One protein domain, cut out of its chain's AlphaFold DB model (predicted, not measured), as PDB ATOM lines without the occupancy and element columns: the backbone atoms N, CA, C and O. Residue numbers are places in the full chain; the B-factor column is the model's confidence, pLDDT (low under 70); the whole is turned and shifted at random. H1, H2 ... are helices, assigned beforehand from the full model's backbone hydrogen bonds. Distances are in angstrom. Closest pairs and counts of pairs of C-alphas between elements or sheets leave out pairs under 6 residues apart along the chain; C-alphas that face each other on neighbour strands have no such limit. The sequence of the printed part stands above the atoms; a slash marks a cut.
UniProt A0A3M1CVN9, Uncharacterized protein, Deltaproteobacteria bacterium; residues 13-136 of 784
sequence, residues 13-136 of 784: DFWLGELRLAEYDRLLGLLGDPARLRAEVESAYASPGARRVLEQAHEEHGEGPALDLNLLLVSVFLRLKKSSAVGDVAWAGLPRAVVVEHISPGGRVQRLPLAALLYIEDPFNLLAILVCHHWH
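This is residues 13 to 136 of the 784 residues of an uncharacterized protein of Deltaproteobacteria bacterium (UniProt A0A3M1CVN9). Helix H8 makes the core, with H4, H5, H6 and H9 packed around it. H2 and H3 pack on H5 towards one end of the longest axis, the short H7 lies towards the other, and H1 lies by H2 and H9. The printed part has 124 residues with nine named helices, H1 to H9 in order, and no named strand: all helix. It is compact, with a radius of gyration of the C-alphas of 13.9 A and spans of 39 by 30 by 22 A.

H1 is residues 13 to 18, from C-alpha 13 at (36.297, 12.229, -4.711). H2 is 24 to 32, H3 34 to 44, H4 48 to 61, 19.9 A long, and H5 65 to 78, 20.1 A long. H6 is 83 to 93, H7 96 to 101, H8 111 to 121, and H9 125 to 136, ending at C-alpha 136 at (33.209, 2.808, -27.939).

The hub H8 touches four helices, with these closest C-alphas: Pro 113 to Ala 50 of H4, 4.7 A, where H4 touches with residues 49 to 53 alone; Leu 112 to Ser 75 of H5, 6.3 A; Arg 111 to Ser 83 of H6, 6.0 A; and Leu 118 to Asn 125 of H9, 5.8 A. H8 and H9 form a helical hairpin, H9 touching with residues 125 to 126 alone. H5 touches H3, Leu 72 to Val 41, 5.3 A, and H2, Pro 65 to Leu 31, 6.4 A. H1 is close but not clearly touching H2 and H9, as H7 is with H6 and H8. Every O i to N i+4 pair is within hydrogen-bond range in H1, H3 and H5 to H9, against 9 of 10 in H4 and 2 of 5 in H2, where 5 of 6 O i to N i+3 pairs are.

The C-alphas of Gly 32 and Gly 106 are farthest apart, 40.9 A. The printed part has no cut and no long link. Low confidence, under 70, falls on residues 17, 22, 80, 105 to 108 and 136.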
ATOM      1  N   ASP A  13      36.520  13.677  -4.585       75.00
ATOM      2  CA  ASP A  13      36.297  12.229  -4.711       75.00
ATOM      3  C   ASP A  13      35.616  11.881  -6.036       75.00
ATOM      4  O   ASP A  13      35.972  10.902  -6.689       75.00
ATOM      5  N   PHE A  14      34.700  12.733  -6.493       81.38
ATOM      6  CA  PHE A  14      34.028  12.548  -7.771       81.38
ATOM      7  C   PHE A  14      34.946  12.870  -8.963       81.38
ATOM      8  O   PHE A  14      35.180  12.023  -9.826       81.38
ATOM      9  N   TRP A  15      35.517  14.074  -9.020       82.62
ATOM     10  CA  TRP A  15      36.286  14.512 -10.190       82.62
ATOM     11  C   TRP A  15      37.641  13.814 -10.315       82.62
ATOM     12  O   TRP A  15      38.037  13.413 -11.412       82.62
ATOM     13  N   LEU A  16      38.347  13.631  -9.199       70.50
ATOM     14  CA  LEU A  16      39.669  13.011  -9.174       70.50
ATOM     15  C   LEU A  16      39.596  11.499  -8.930       70.50
ATOM     16  O   LEU A  16      40.344  10.748  -9.556       70.50
ATOM     17  N   GLY A  17      38.711  11.040  -8.042       65.06
ATOM     18  CA  GLY A  17      38.575   9.619  -7.713       65.06
ATOM     19  C   GLY A  17      37.811   8.838  -8.784       65.06
ATOM     20  O   GLY A  17      38.354   7.903  -9.381       65.06
ATOM     21  N   GLU A  18      36.572   9.244  -9.060       71.88
ATOM     22  CA  GLU A  18      35.674   8.537  -9.985       71.88
ATOM     23  C   GLU A  18      35.988   8.855 -11.460       71.88
ATOM     24  O   GLU A  18      36.256   7.945 -12.250       71.88
ATOM     25  N   LEU A  19      36.025  10.139 -11.846       76.88
ATOM     26  CA  LEU A  19      36.263  10.563 -13.238       76.88
ATOM     27  C   LEU A  19      37.744  10.628 -13.633       76.88
ATOM     28  O   LEU A  19      38.059  10.606 -14.828       76.88
ATOM     29  N   ARG A  20      38.649  10.669 -12.646       72.50
ATOM     30  CA  ARG A  20      40.114  10.703 -12.827       72.50
ATOM     31  C   ARG A  20      40.605  11.869 -13.677       72.50
ATOM     32  O   ARG A  20      41.519  11.707 -14.489       72.50
ATOM     33  N   LEU A  21      39.999  13.036 -13.496       76.88
ATOM     34  CA  LEU A  21      40.378  14.260 -14.188       76.88
ATOM     35  C   LEU A  21      41.646  14.849 -13.552       76.88
ATOM     36  O   LEU A  21      41.599  15.419 -12.464       76.88
ATOM     37  N   ALA A  22      42.794  14.689 -14.214       69.38
ATOM     38  CA  ALA A  22      44.095  15.097 -13.676       69.38
ATOM     39  C   ALA A  22      44.217  16.622 -13.508       69.38
ATOM     40  O   ALA A  22      44.972  17.104 -12.664       69.38
ATOM     41  N   GLU A  23      43.456  17.368 -14.303       78.19
ATOM     42  CA  GLU A  23      43.406  18.824 -14.347       78.19
ATOM     43  C   GLU A  23      42.586  19.426 -13.193       78.19
ATOM     44  O   GLU A  23      42.615  20.642 -13.013       78.19
ATOM     45  N   TYR A  24      41.900  18.605 -12.384       81.94
ATOM     46  CA  TYR A  24      41.044  19.062 -11.283       81.94
ATOM     47  C   TYR A  24      41.765  20.022 -10.324       81.94
ATOM     48  O   TYR A  24      41.297  21.138 -10.127       81.94
ATOM     49  N   ASP A  25      42.929  19.636  -9.781       80.75
ATOM     50  CA  ASP A  25      43.659  20.466  -8.806       80.75
ATOM     51  C   ASP A  25      44.136  21.794  -9.430       80.75
ATOM     52  O   ASP A  25      44.134  22.833  -8.771       80.75
ATOM     53  N   ARG A  26      44.505  21.782 -10.722       85.25
ATOM     54  CA  ARG A  26      44.914  22.988 -11.461       85.25
ATOM     55  C   ARG A  26      43.736  23.945 -11.645       85.25
ATOM     56  O   ARG A  26      43.902  25.147 -11.461       85.25
ATOM     57  N   LEU A  27      42.571  23.421 -12.020       86.00
ATOM     58  CA  LEU A  27      41.368  24.220 -12.261       86.00
ATOM     59  C   LEU A  27      40.748  24.718 -10.956       86.00
ATOM     60  O   LEU A  27      40.295  25.855 -10.905       86.00
ATOM     61  N   LEU A  28      40.809  23.927  -9.880       88.06
ATOM     62  CA  LEU A  28      40.379  24.347  -8.546       88.06
ATOM     63  C   LEU A  28      41.132  25.604  -8.075       88.06
ATOM     64  O   LEU A  28      40.541  26.476  -7.443       88.06
ATOM     65  N   GLY A  29      42.412  25.737  -8.443       85.81
ATOM     66  CA  GLY A  29      43.213  26.933  -8.172       85.81
ATOM     67  C   GLY A  29      42.665  28.222  -8.801       85.81
ATOM     68  O   GLY A  29      42.967  29.305  -8.304       85.81
ATOM     69  N   LEU A  30      41.822  28.132  -9.839       89.31
ATOM     70  CA  LEU A  30      41.175  29.294 -10.460       89.31
ATOM     71  C   LEU A  30      40.079  29.914  -9.583       89.31
ATOM     72  O   LEU A  30      39.685  31.044  -9.841       89.31
ATOM     73  N   LEU A  31      39.628  29.249  -8.510       88.94
ATOM     74  CA  LEU A  31      38.729  29.879  -7.531       88.94
ATOM     75  C   LEU A  31      39.364  31.103  -6.854       88.94
ATOM     76  O   LEU A  31      38.641  31.974  -6.379       88.94
ATOM     77  N   GLY A  32      40.701  31.188  -6.828       87.00
ATOM     78  CA  GLY A  32      41.429  32.369  -6.356       87.00
ATOM     79  C   GLY A  32      41.421  33.554  -7.333       87.00
ATOM     80  O   GLY A  32      41.851  34.637  -6.952       87.00
ATOM     81  N   ASP A  33      40.940  33.362  -8.566       92.62
ATOM     82  CA  ASP A  33      40.844  34.389  -9.611       92.62
ATOM     83  C   ASP A  33      39.526  34.232 -10.407       92.62
ATOM     84  O   ASP A  33      39.514  33.680 -11.516       92.62
ATOM     85  N   PRO A  34      38.387  34.698  -9.851       91.50
ATOM     86  CA  PRO A  34      37.071  34.538 -10.474       91.50
ATOM     87  C   PRO A  34      36.954  35.170 -11.866       91.50
ATOM     88  O   PRO A  34      36.252  34.635 -12.719       91.50
ATOM     89  N   ALA A  35      37.658  36.279 -12.119       91.44
ATOM     90  CA  ALA A  35      37.634  36.951 -13.417       91.44
ATOM     91  C   ALA A  35      38.289  36.084 -14.499       91.44
ATOM     92  O   ALA A  35      37.744  35.918 -15.592       91.44
ATOM     93  N   ARG A  36      39.433  35.470 -14.178       93.62
ATOM     94  CA  ARG A  36      40.076  34.510 -15.072       93.62
ATOM     95  C   ARG A  36      39.238  33.252 -15.258       93.62
ATOM     96  O   ARG A  36      39.120  32.780 -16.383       93.62
ATOM     97  N   LEU A  37      38.652  32.717 -14.186       94.00
ATOM     98  CA  LEU A  37      37.764  31.556 -14.269       94.00
ATOM     99  C   LEU A  37      36.586  31.818 -15.218       94.00
ATOM    100  O   LEU A  37      36.298  30.987 -16.080       94.00
ATOM    101  N   ARG A  38      35.967  32.998 -15.103       93.62
ATOM    102  CA  ARG A  38      34.880  33.426 -15.983       93.62
ATOM    103  C   ARG A  38      35.320  33.491 -17.443       93.62
ATOM    104  O   ARG A  38      34.666  32.916 -18.306       93.62
ATOM    105  N   ALA A  39      36.464  34.116 -17.716       93.19
ATOM    106  CA  ALA A  39      36.998  34.207 -19.074       93.19
ATOM    107  C   ALA A  39      37.293  32.822 -19.688       93.19
ATOM    108  O   ALA A  39      37.031  32.591 -20.869       93.19
ATOM    109  N   GLU A  40      37.815  31.882 -18.895       94.50
ATOM    110  CA  GLU A  40      38.102  30.513 -19.341       94.50
ATOM    111  C   GLU A  40      36.812  29.728 -19.639       94.50
ATOM    112  O   GLU A  40      36.746  29.026 -20.653       94.50
ATOM    113  N   VAL A  41      35.764  29.865 -18.810       95.31
ATOM    114  CA  VAL A  41      34.481  29.187 -19.061       95.31
ATOM    115  C   VAL A  41      33.762  29.778 -20.276       95.31
ATOM    116  O   VAL A  41      33.295  29.026 -21.128       95.31
ATOM    117  N   GLU A  42      33.748  31.104 -20.432       94.50
ATOM    118  CA  GLU A  42      33.151  31.768 -21.597       94.50
ATOM    119  C   GLU A  42      33.875  31.395 -22.895       94.50
ATOM    120  O   GLU A  42      33.236  31.112 -23.910       94.50
ATOM    121  N   SER A  43      35.207  31.306 -22.851       94.75
ATOM    122  CA  SER A  43      36.026  30.823 -23.966       94.75
ATOM    123  C   SER A  43      35.685  29.373 -24.332       94.75
ATOM    124  O   SER A  43      35.467  29.053 -25.506       94.75
ATOM    125  N   ALA A  44      35.560  28.487 -23.337       91.31
ATOM    126  CA  ALA A  44      35.189  27.090 -23.561       91.31
ATOM    127  C   ALA A  44      33.765  26.935 -24.133       91.31
ATOM    128  O   ALA A  44      33.519  26.041 -24.947       91.31
ATOM    129  N   TYR A  45      32.841  27.819 -23.748       95.69
ATOM    130  CA  TYR A  45      31.429  27.800 -24.145       95.69
ATOM    131  C   TYR A  45      31.097  28.788 -25.279       95.69
ATOM    132  O   TYR A  45      29.929  29.070 -25.527       95.69
ATOM    133  N   ALA A  46      32.089  29.246 -26.049       90.81
ATOM    134  CA  ALA A  46      31.907  30.279 -27.076       90.81
ATOM    135  C   ALA A  46      30.946  29.904 -28.228       90.81
ATOM    136  O   ALA A  46      30.427  30.780 -28.920       90.81
ATOM    137  N   SER A  47      30.704  28.610 -28.477       86.94
ATOM    138  CA  SER A  47      29.790  28.181 -29.547       86.94
ATOM    139  C   SER A  47      28.323  28.524 -29.223       86.94
ATOM    140  O   SER A  47      27.930  28.374 -28.068       86.94
ATOM    141  N   PRO A  48      27.463  28.865 -30.209       87.19
ATOM    142  CA  PRO A  48      26.086  29.307 -29.944       87.19
ATOM    143  C   PRO A  48      25.222  28.324 -29.137       87.19
ATOM    144  O   PRO A  48      24.337  28.736 -28.395       87.19
ATOM    145  N   GLY A  49      25.440  27.015 -29.297       85.69
ATOM    146  CA  GLY A  49      24.730  25.993 -28.521       85.69
ATOM    147  C   GLY A  49      25.260  25.846 -27.095       85.69
ATOM    148  O   GLY A  49      24.477  25.637 -26.178       85.69
ATOM    149  N   ALA A  50      26.576  25.978 -26.897       91.44
ATOM    150  CA  ALA A  50      27.180  25.905 -25.567       91.44
ATOM    151  C   ALA A  50      26.863  27.166 -24.765       91.44
ATOM    152  O   ALA A  50      26.434  27.063 -23.623       91.44
ATOM    153  N   ARG A  51      26.973  28.336 -25.395       94.19
ATOM    154  CA  ARG A  51      26.654  29.623 -24.787       94.19
ATOM    155  C   ARG A  51      25.234  29.664 -24.224       94.19
ATOM    156  O   ARG A  51      25.074  30.053 -23.080       94.19
ATOM    157  N   ARG A  52      24.242  29.165 -24.971       92.69
ATOM    158  CA  ARG A  52      22.856  29.059 -24.487       92.69
ATOM    159  C   ARG A  52      22.729  28.211 -23.220       92.69
ATOM    160  O   ARG A  52      22.031  28.610 -22.303       92.69
ATOM    161  N   VAL A  53      23.425  27.073 -23.147       94.12
ATOM    162  CA  VAL A  53      23.419  26.225 -21.939       94.12
ATOM    163  C   VAL A  53      24.133  26.907 -20.769       94.12
ATOM    164  O   VAL A  53      23.702  26.756 -19.632       94.12
ATOM    165  N   LEU A  54      25.205  27.662 -21.030       95.25
ATOM    166  CA  LEU A  54      25.894  28.446 -20.003       95.25
ATOM    167  C   LEU A  54      24.983  29.548 -19.439       95.25
ATOM    168  O   LEU A  54      24.834  29.642 -18.227       95.25
ATOM    169  N   GLU A  55      24.350  30.330 -20.318       94.44
ATOM    170  CA  GLU A  55      23.407  31.397 -19.956       94.44
ATOM    171  C   GLU A  55      22.215  30.828 -19.173       94.44
ATOM    172  O   GLU A  55      21.920  31.303 -18.081       94.44
ATOM    173  N   GLN A  56      21.615  29.733 -19.653       93.50
ATOM    174  CA  GLN A  56      20.535  29.041 -18.949       93.50
ATOM    175  C   GLN A  56      20.971  28.552 -17.556       93.50
ATOM    176  O   GLN A  56      20.238  28.716 -16.585       93.50
ATOM    177  N   ALA A  57      22.174  27.986 -17.425       92.19
ATOM    178  CA  ALA A  57      22.682  27.539 -16.129       92.19
ATOM    179  C   ALA A  57      22.880  28.708 -15.147       92.19
ATOM    180  O   ALA A  57      22.604  28.551 -13.957       92.19
ATOM    181  N   HIS A  58      23.332  29.877 -15.621       93.81
ATOM    182  CA  HIS A  58      23.440  31.088 -14.794       93.81
ATOM    183  C   HIS A  58      22.076  31.644 -14.394       93.81
ATOM    184  O   HIS A  58      21.909  32.043 -13.244       93.81
ATOM    185  N   GLU A  59      21.101  31.632 -15.302       92.38
ATOM    186  CA  GLU A  59      19.728  32.055 -15.012       92.38
ATOM    187  C   GLU A  59      19.060  31.148 -13.963       92.38
ATOM    188  O   GLU A  59      18.419  31.641 -13.034       92.38
ATOM    189  N   GLU A  60      19.236  29.828 -14.071       89.88
ATOM    190  CA  GLU A  60      18.558  28.846 -13.214       89.88
ATOM    191  C   GLU A  60      19.251  28.607 -11.861       89.88
ATOM    192  O   GLU A  60      18.587  28.278 -10.870       89.88
ATOM    193  N   HIS A  61      20.578  28.742 -11.796       87.56
ATOM    194  CA  HIS A  61      21.369  28.390 -10.607       87.56
ATOM    195  C   HIS A  61      22.174  29.553 -10.018       87.56
ATOM    196  O   HIS A  61      22.833  29.380  -8.990       87.56
ATOM    197  N   GLY A  62      22.073  30.738 -10.622       85.06
ATOM    198  CA  GLY A  62      22.804  31.936 -10.234       85.06
ATOM    199  C   GLY A  62      24.229  31.968 -10.783       85.06
ATOM    200  O   GLY A  62      24.871  30.943 -11.012       85.06
ATOM    201  N   GLU A  63      24.755  33.174 -10.972       84.56
ATOM    202  CA  GLU A  63      26.160  33.368 -11.320       84.56
ATOM    203  C   GLU A  63      27.052  33.117 -10.099       84.56
ATOM    204  O   GLU A  63      26.820  33.651  -9.010       84.56
ATOM    205  N   GLY A  64      28.099  32.308 -10.268       87.88
ATOM    206  CA  GLY A  64      29.020  32.031  -9.176       87.88
ATOM    207  C   GLY A  64      30.271  31.259  -9.598       87.88
ATOM    208  O   GLY A  64      30.198  30.402 -10.482       87.88
ATOM    209  N   PRO A  65      31.416  31.475  -8.916       89.81
ATOM    210  CA  PRO A  65      32.671  30.783  -9.225       89.81
ATOM    211  C   PRO A  65      32.569  29.254  -9.144       89.81
ATOM    212  O   PRO A  65      33.262  28.544  -9.866       89.81
ATOM    213  N   ALA A  66      31.704  28.721  -8.275       90.19
ATOM    214  CA  ALA A  66      31.497  27.281  -8.151       90.19
ATOM    215  C   ALA A  66      30.851  26.679  -9.409       90.19
ATOM    216  O   ALA A  66      31.322  25.654  -9.906       90.19
ATOM    217  N   LEU A  67      29.820  27.328  -9.957       92.94
ATOM    218  CA  LEU A  67      29.153  26.880 -11.178       92.94
ATOM    219  C   LEU A  67      30.099  26.973 -12.382       92.94
ATOM    220  O   LEU A  67      30.253  25.996 -13.115       92.94
ATOM    221  N   ASP A  68      30.803  28.098 -12.527       94.88
ATOM    222  CA  ASP A  68      31.768  28.302 -13.614       94.88
ATOM    223  C   ASP A  68      32.900  27.262 -13.565       94.88
ATOM    224  O   ASP A  68      33.267  26.690 -14.594       94.88
ATOM    225  N   LEU A  69      33.400  26.927 -12.370       94.44
ATOM    226  CA  LEU A  69      34.388  25.860 -12.203       94.44
ATOM    227  C   LEU A  69      33.833  24.487 -12.598       94.44
ATOM    228  O   LEU A  69      34.511  23.730 -13.293       94.44
ATOM    229  N   ASN A  70      32.617  24.153 -12.168       93.31
ATOM    230  CA  ASN A  70      31.969  22.889 -12.511       93.31
ATOM    231  C   ASN A  70      31.791  22.734 -14.032       93.31
ATOM    232  O   ASN A  70      32.148  21.698 -14.596       93.31
ATOM    233  N   LEU A  71      31.306  23.771 -14.718       95.06
ATOM    234  CA  LEU A  71      31.130  23.762 -16.174       95.06
ATOM    235  C   LEU A  71      32.474  23.726 -16.918       95.06
ATOM    236  O   LEU A  71      32.635  22.993 -17.899       95.06
ATOM    237  N   LEU A  72      33.492  24.426 -16.411       95.44
ATOM    238  CA  LEU A  72      34.843  24.335 -16.957       95.44
ATOM    239  C   LEU A  72      35.404  22.908 -16.823       95.44
ATOM    240  O   LEU A  72      35.953  22.380 -17.793       95.44
ATOM    241  N   LEU A  73      35.205  22.241 -15.679       93.88
ATOM    242  CA  LEU A  73      35.597  20.841 -15.467       93.88
ATOM    243  C   LEU A  73      34.890  19.888 -16.444       93.88
ATOM    244  O   LEU A  73      35.550  19.010 -17.009       93.88
ATOM    245  N   VAL A  74      33.594  20.090 -16.719       95.12
ATOM    246  CA  VAL A  74      32.858  19.345 -17.761       95.12
ATOM    247  C   VAL A  74      33.535  19.517 -19.122       95.12
ATOM    248  O   VAL A  74      33.791  18.530 -19.819       95.12
ATOM    249  N   SER A  75      33.884  20.751 -19.498       94.81
ATOM    250  CA  SER A  75      34.528  21.023 -20.788       94.81
ATOM    251  C   SER A  75      35.871  20.300 -20.943       94.81
ATOM    252  O   SER A  75      36.145  19.697 -21.988       94.81
ATOM    253  N   VAL A  76      36.683  20.276 -19.882       89.50
ATOM    254  CA  VAL A  76      37.994  19.616 -19.882       89.50
ATOM    255  C   VAL A  76      37.834  18.097 -19.885       89.50
ATOM    256  O   VAL A  76      38.480  17.418 -20.688       89.50
ATOM    257  N   PHE A  77      36.903  17.556 -19.092       89.75
ATOM    258  CA  PHE A  77      36.565  16.131 -19.089       89.75
ATOM    259  C   PHE A  77      36.224  15.612 -20.492       89.75
ATOM    260  O   PHE A  77      36.631  14.506 -20.873       89.75
ATOM    261  N   LEU A  78      35.520  16.412 -21.295       87.94
ATOM    262  CA  LEU A  78      35.082  16.011 -22.626       87.94
ATOM    263  C   LEU A  78      36.186  15.983 -23.677       87.94
ATOM    264  O   LEU A  78      35.996  15.288 -24.676       87.94
ATOM    265  N   ARG A  79      37.335  16.649 -23.509       79.31
ATOM    266  CA  ARG A  79      38.357  16.766 -24.576       79.31
ATOM    267  C   ARG A  79      38.711  15.429 -25.236       79.31
ATOM    268  O   ARG A  79      38.817  15.348 -26.458       79.31
ATOM    269  N   LEU A  80      38.781  14.355 -24.445       69.94
ATOM    270  CA  LEU A  80      39.160  13.012 -24.905       69.94
ATOM    271  C   LEU A  80      37.992  12.023 -25.050       69.94
ATOM    272  O   LEU A  80      38.219  10.852 -25.360       69.94
ATOM    273  N   LYS A  81      36.742  12.442 -24.817       78.31
ATOM    274  CA  LYS A  81      35.577  11.543 -24.936       78.31
ATOM    275  C   LYS A  81      35.097  11.431 -26.385       78.31
ATOM    276  O   LYS A  81      35.383  12.279 -27.226       78.31
ATOM    277  N   LYS A  82      34.380  10.351 -26.701       70.81
ATOM    278  CA  LYS A  82      33.786  10.157 -28.034       70.81
ATOM    279  C   LYS A  82      32.428  10.857 -28.096       70.81
ATOM    280  O   LYS A  82      31.702  10.839 -27.108       70.81
ATOM    281  N   SER A  83      32.075  11.438 -29.245       76.38
ATOM    282  CA  SER A  83      30.755  12.061 -29.446       76.38
ATOM    283  C   SER A  83      29.615  11.062 -29.246       76.38
ATOM    284  O   SER A  83      28.635  11.397 -28.593       76.38
ATOM    285  N   SER A  84      29.790   9.825 -29.727       73.19
ATOM    286  CA  SER A  84      28.814   8.738 -29.573       73.19
ATOM    287  C   SER A  84      28.523   8.401 -28.111       73.19
ATOM    288  O   SER A  84      27.380   8.147 -27.762       73.19
ATOM    289  N   ALA A  85      29.532   8.468 -27.235       80.56
ATOM    290  CA  ALA A  85      29.347   8.233 -25.806       80.56
ATOM    291  C   ALA A  85      28.478   9.312 -25.146       80.56
ATOM    292  O   ALA A  85      27.656   8.994 -24.298       80.56
ATOM    293  N   VAL A  86      28.652  10.576 -25.546       85.25
ATOM    294  CA  VAL A  86      27.815  11.680 -25.050       85.25
ATOM    295  C   VAL A  86      26.394  11.548 -25.590       85.25
ATOM    296  O   VAL A  86      25.448  11.668 -24.824       85.25
ATOM    297  N   GLY A  87      26.249  11.252 -26.886       83.50
ATOM    298  CA  GLY A  87      24.948  11.059 -27.523       83.50
ATOM    299  C   GLY A  87      24.145   9.916 -26.897       83.50
ATOM    300  O   GLY A  87      22.987  10.117 -26.558       83.50
ATOM    301  N   ASP A  88      24.759   8.750 -26.681       79.31
ATOM    302  CA  ASP A  88      24.082   7.577 -26.105       79.31
ATOM    303  C   ASP A  88      23.542   7.838 -24.692       79.31
ATOM    304  O   ASP A  88      22.437   7.404 -24.363       79.31
ATOM    305  N   VAL A  89      24.312   8.557 -23.868       85.69
ATOM    306  CA  VAL A  89      23.893   8.931 -22.511       85.69
ATOM    307  C   VAL A  89      22.846  10.041 -22.561       85.69
ATOM    308  O   VAL A  89      21.858   9.966 -21.841       85.69
ATOM    309  N   ALA A  90      22.996  11.025 -23.452       87.25
ATOM    310  CA  ALA A  90      22.013  12.092 -23.635       87.25
ATOM    311  C   ALA A  90      20.649  11.537 -24.063       87.25
ATOM    312  O   ALA A  90      19.631  11.903 -23.491       87.25
ATOM    313  N   TRP A  91      20.619  10.596 -25.006       83.31
ATOM    314  CA  TRP A  91      19.385   9.944 -25.449       83.31
ATOM    315  C   TRP A  91      18.716   9.069 -24.383       83.31
ATOM    316  O   TRP A  91      17.521   8.795 -24.499       83.31
ATOM    317  N   ALA A  92      19.475   8.608 -23.387       80.44
ATOM    318  CA  ALA A  92      18.959   7.822 -22.271       80.44
ATOM    319  C   ALA A  92      18.512   8.695 -21.086       80.44
ATOM    320  O   ALA A  92      17.552   8.339 -20.406       80.44
ATOM    321  N   GLY A  93      19.215   9.805 -20.836       80.00
ATOM    322  CA  GLY A  93      19.043  10.645 -19.648       80.00
ATOM    323  C   GLY A  93      18.292  11.960 -19.869       80.00
ATOM    324  O   GLY A  93      17.772  12.505 -18.905       80.00
ATOM    325  N   LEU A  94      18.207  12.474 -21.102       87.44
ATOM    326  CA  LEU A  94      17.561  13.757 -21.407       87.44
ATOM    327  C   LEU A  94      16.282  13.590 -22.250       87.44
ATOM    328  O   LEU A  94      16.161  12.643 -23.036       87.44
ATOM    329  N   PRO A  95      15.329  14.540 -22.168       89.06
ATOM    330  CA  PRO A  95      14.158  14.561 -23.040       89.06
ATOM    331  C   PRO A  95      14.533  14.640 -24.527       89.06
ATOM    332  O   PRO A  95      15.417  15.397 -24.924       89.06
ATOM    333  N   ARG A  96      13.796  13.922 -25.389       84.06
ATOM    334  CA  ARG A  96      14.057  13.888 -26.846       84.06
ATOM    335  C   ARG A  96      14.116  15.277 -27.482       84.06
ATOM    336  O   ARG A  96      14.956  15.482 -28.349       84.06
ATOM    337  N   ALA A  97      13.221  16.184 -27.090       87.38
ATOM    338  CA  ALA A  97      13.182  17.541 -27.638       87.38
ATOM    339  C   ALA A  97      14.519  18.269 -27.405       87.38
ATOM    340  O   ALA A  97      15.131  18.733 -28.360       87.38
ATOM    341  N   VAL A  98      15.031  18.206 -26.172       89.62
ATOM    342  CA  VAL A  98      16.314  18.799 -25.769       89.62
ATOM    343  C   VAL A  98      17.478  18.200 -26.558       89.62
ATOM    344  O   VAL A  98      18.338  18.922 -27.052       89.62
ATOM    345  N   VAL A  99      17.514  16.873 -26.733       85.25
ATOM    346  CA  VAL A  99      18.612  16.242 -27.483       85.25
ATOM    347  C   VAL A  99      18.631  16.702 -28.943       85.25
ATOM    348  O   VAL A  99      19.701  17.010 -29.465       85.25
ATOM    349  N   VAL A 100      17.464  16.793 -29.588       84.69
ATOM    350  CA  VAL A 100      17.334  17.207 -30.998       84.69
ATOM    351  C   VAL A 100      17.805  18.646 -31.222       84.69
ATOM    352  O   VAL A 100      18.465  18.909 -32.224       84.69
ATOM    353  N   GLU A 101      17.551  19.558 -30.284       86.94
ATOM    354  CA  GLU A 101      18.004  20.959 -30.360       86.94
ATOM    355  C   GLU A 101      19.533  21.110 -30.408       86.94
ATOM    356  O   GLU A 101      20.063  22.102 -30.921       86.94
ATOM    357  N   HIS A 102      20.255  20.107 -29.908       85.75
ATOM    358  CA  HIS A 102      21.713  20.070 -29.858       85.75
ATOM    359  C   HIS A 102      22.331  19.105 -30.878       85.75
ATOM    360  O   HIS A 102      23.508  18.744 -30.771       85.75
ATOM    361  N   ILE A 103      21.575  18.712 -31.901       77.44
ATOM    362  CA  ILE A 103      22.092  18.022 -33.084       77.44
ATOM    363  C   ILE A 103      22.277  19.061 -34.192       77.44
ATOM    364  O   ILE A 103      21.392  19.865 -34.475       77.44
ATOM    365  N   SER A 104      23.462  19.105 -34.804       70.38
ATOM    366  CA  SER A 104      23.704  20.001 -35.936       70.38
ATOM    367  C   SER A 104      22.888  19.569 -37.164       70.38
ATOM    368  O   SER A 104      22.536  18.396 -37.274       70.38
ATOM    369  N   PRO A 105      22.659  20.457 -38.150       56.41
ATOM    370  CA  PRO A 105      21.962  20.093 -39.388       56.41
ATOM    371  C   PRO A 105      22.571  18.894 -40.135       56.41
ATOM    372  O   PRO A 105      21.867  18.193 -40.848       56.41
ATOM    373  N   GLY A 106      23.871  18.629 -39.948       53.66
ATOM    374  CA  GLY A 106      24.567  17.455 -40.489       53.66
ATOM    375  C   GLY A 106      24.576  16.239 -39.554       53.66
ATOM    376  O   GLY A 106      25.525  15.464 -39.604       53.66
ATOM    377  N   GLY A 107      23.623  16.135 -38.622       59.75
ATOM    378  CA  GLY A 107      23.478  15.002 -37.697       59.75
ATOM    379  C   GLY A 107      24.497  14.950 -36.552       59.75
ATOM    380  O   GLY A 107      24.477  14.031 -35.736       59.75
ATOM    381  N   ARG A 108      25.404  15.933 -36.431       66.25
ATOM    382  CA  ARG A 108      26.485  15.867 -35.433       66.25
ATOM    383  C   ARG A 108      26.012  16.327 -34.061       66.25
ATOM    384  O   ARG A 108      25.583  17.464 -33.883       66.25
ATOM    385  N   VAL A 109      26.219  15.471 -33.067       75.25
ATOM    386  CA  VAL A 109      25.969  15.755 -31.648       75.25
ATOM    387  C   VAL A 109      26.859  16.904 -31.152       75.25
ATOM    388  O   VAL A 109      28.093  16.800 -31.177       75.25
ATOM    389  N   GLN A 110      26.257  17.982 -30.641       85.31
ATOM    390  CA  GLN A 110      26.970  19.045 -29.931       85.31
ATOM    391  C   GLN A 110      27.311  18.570 -28.514       85.31
ATOM    392  O   GLN A 110      26.493  18.562 -27.600       85.31
ATOM    393  N   ARG A 111      28.559  18.136 -28.344       90.81
ATOM    394  CA  ARG A 111      28.997  17.365 -27.171       90.81
ATOM    395  C   ARG A 111      28.977  18.159 -25.867       90.81
ATOM    396  O   ARG A 111      28.548  17.631 -24.851       90.81
ATOM    397  N   LEU A 112      29.506  19.382 -25.896       94.44
ATOM    398  CA  LEU A 112      29.650  20.211 -24.701       94.44
ATOM    399  C   LEU A 112      28.291  20.633 -24.113       94.44
ATOM    400  O   LEU A 112      28.098  20.381 -22.926       94.44
ATOM    401  N   PRO A 113      27.332  21.157 -24.908       94.31
ATOM    402  CA  PRO A 113      25.987  21.468 -24.414       94.31
ATOM    403  C   PRO A 113      25.309  20.269 -23.743       94.31
ATOM    404  O   PRO A 113      24.894  20.353 -22.594       94.31
ATOM    405  N   LEU A 114      25.274  19.117 -24.421       93.88
ATOM    406  CA  LEU A 114      24.578  17.932 -23.914       93.88
ATOM    407  C   LEU A 114      25.219  17.349 -22.657       93.88
ATOM    408  O   LEU A 114      24.517  16.926 -21.749       93.88
ATOM    409  N   ALA A 115      26.548  17.327 -22.584       94.69
ATOM    410  CA  ALA A 115      27.242  16.864 -21.389       94.69
ATOM    411  C   ALA A 115      27.071  17.819 -20.199       94.69
ATOM    412  O   ALA A 115      27.023  17.352 -19.064       94.69
ATOM    413  N   ALA A 116      26.971  19.129 -20.446       95.38
ATOM    414  CA  ALA A 116      26.670  20.107 -19.408       95.38
ATOM    415  C   ALA A 116      25.242  19.923 -18.875       95.38
ATOM    416  O   ALA A 116      25.073  19.819 -17.667       95.38
ATOM    417  N   LEU A 117      24.249  19.762 -19.756       95.12
ATOM    418  CA  LEU A 117      22.866  19.456 -19.362       95.12
ATOM    419  C   LEU A 117      22.767  18.142 -18.574       95.12
ATOM    420  O   LEU A 117      22.134  18.091 -17.525       95.12
ATOM    421  N   LEU A 118      23.456  17.093 -19.032       93.50
ATOM    422  CA  LEU A 118      23.547  15.823 -18.309       93.50
ATOM    423  C   LEU A 118      24.157  15.986 -16.912       93.50
ATOM    424  O   LEU A 118      23.689  15.343 -15.978       93.50
ATOM    425  N   TYR A 119      25.196  16.812 -16.771       93.88
ATOM    426  CA  TYR A 119      25.850  17.084 -15.489       93.88
ATOM    427  C   TYR A 119      24.975  17.907 -14.535       93.88
ATOM    428  O   TYR A 119      24.973  17.656 -13.329       93.88
ATOM    429  N   ILE A 120      24.251  18.892 -15.072       92.31
ATOM    430  CA  ILE A 120      23.299  19.714 -14.318       92.31
ATOM    431  C   ILE A 120      22.227  18.814 -13.696       92.31
ATOM    432  O   ILE A 120      22.003  18.892 -12.487       92.31
ATOM    433  N   GLU A 121      21.665  17.902 -14.492       90.25
ATOM    434  CA  GLU A 121      20.670  16.932 -14.031       90.25
ATOM    435  C   GLU A 121      21.240  15.998 -12.952       90.25
ATOM    436  O   GLU A 121      20.729  15.951 -11.833       90.25
ATOM    437  N   ASP A 122      22.334  15.293 -13.263       88.12
ATOM    438  CA  ASP A 122      23.017  14.395 -12.329       88.12
ATOM    439  C   ASP A 122      24.514  14.281 -12.682       88.12
ATOM    440  O   ASP A 122      24.859  13.835 -13.786       88.12
ATOM    441  N   PRO A 123      25.444  14.602 -11.757       88.06
ATOM    442  CA  PRO A 123      26.873  14.463 -12.011       88.06
ATOM    443  C   PRO A 123      27.267  13.039 -12.435       88.06
ATOM    444  O   PRO A 123      28.157  12.877 -13.277       88.06
ATOM    445  N   PHE A 124      26.585  11.995 -11.948       85.62
ATOM    446  CA  PHE A 124      26.872  10.602 -12.302       85.62
ATOM    447  C   PHE A 124      26.653  10.283 -13.789       85.62
ATOM    448  O   PHE A 124      27.260   9.335 -14.301       85.62
ATOM    449  N   ASN A 125      25.925  11.118 -14.537       88.56
ATOM    450  CA  ASN A 125      25.843  10.990 -15.992       88.56
ATOM    451  C   ASN A 125      27.215  11.130 -16.673       88.56
ATOM    452  O   ASN A 125      27.469  10.490 -17.695       88.56
ATOM    453  N   LEU A 126      28.158  11.885 -16.094       90.06
ATOM    454  CA  LEU A 126      29.528  11.936 -16.617       90.06
ATOM    455  C   LEU A 126      30.257  10.594 -16.468       90.06
ATOM    456  O   LEU A 126      31.061  10.233 -17.333       90.06
ATOM    457  N   LEU A 127      29.961   9.813 -15.422       84.75
ATOM    458  CA  LEU A 127      30.491   8.452 -15.296       84.75
ATOM    459  C   LEU A 127      29.883   7.526 -16.349       84.75
ATOM    460  O   LEU A 127      30.617   6.738 -16.951       84.75
ATOM    461  N   ALA A 128      28.590   7.661 -16.648       85.56
ATOM    462  CA  ALA A 128      27.970   6.938 -17.756       85.56
ATOM    463  C   ALA A 128      28.644   7.287 -19.099       85.56
ATOM    464  O   ALA A 128      28.959   6.385 -19.881       85.56
ATOM    465  N   ILE A 129      28.981   8.565 -19.335       87.31
ATOM    466  CA  ILE A 129      29.745   8.996 -20.522       87.31
ATOM    467  C   ILE A 129      31.131   8.341 -20.542       87.31
ATOM    468  O   ILE A 129      31.595   7.910 -21.601       87.31
ATOM    469  N   LEU A 130      31.814   8.248 -19.396       85.56
ATOM    470  CA  LEU A 130      33.126   7.604 -19.292       85.56
ATOM    471  C   LEU A 130      33.058   6.109 -19.642       85.56
ATOM    472  O   LEU A 130      33.877   5.626 -20.429       85.56
ATOM    473  N   VAL A 131      32.073   5.393 -19.099       82.31
ATOM    474  CA  VAL A 131      31.838   3.972 -19.385       82.31
ATOM    475  C   VAL A 131      31.503   3.769 -20.866       82.31
ATOM    476  O   VAL A 131      32.156   2.964 -21.535       82.31
ATOM    477  N   CYS A 132      30.577   4.559 -21.418       79.81
ATOM    478  CA  CYS A 132      30.224   4.513 -22.839       79.81
ATOM    479  C   CYS A 132      31.421   4.865 -23.738       79.81
ATOM    480  O   CYS A 132      31.619   4.274 -24.798       79.81
ATOM    481  N   HIS A 133      32.291   5.785 -23.322       80.06
ATOM    482  CA  HIS A 133      33.524   6.080 -24.048       80.06
ATOM    483  C   HIS A 133      34.471   4.871 -24.085       80.06
ATOM    484  O   HIS A 133      35.043   4.570 -25.138       80.06
ATOM    485  N   HIS A 134      34.637   4.163 -22.966       75.06
ATOM    486  CA  HIS A 134      35.437   2.939 -22.926       75.06
ATOM    487  C   HIS A 134      34.831   1.821 -23.777       75.06
ATOM    488  O   HIS A 134      35.574   1.128 -24.474       75.06
ATOM    489  N   TRP A 135      33.504   1.720 -23.803       73.75
ATOM    490  CA  TRP A 135      32.768   0.822 -24.690       73.75
ATOM    491  C   TRP A 135      33.037   1.115 -26.171       73.75
ATOM    492  O   TRP A 135      33.349   0.224 -26.960       73.75
ATOM    493  N   HIS A 136      32.986   2.388 -26.556       65.88
ATOM    494  CA  HIS A 136      33.209   2.808 -27.939       65.88
ATOM    495  C   HIS A 136      34.677   2.778 -28.375       65.88
ATOM    496  O   HIS A 136      34.956   2.927 -29.562       65.88
TER     497      HIS A 136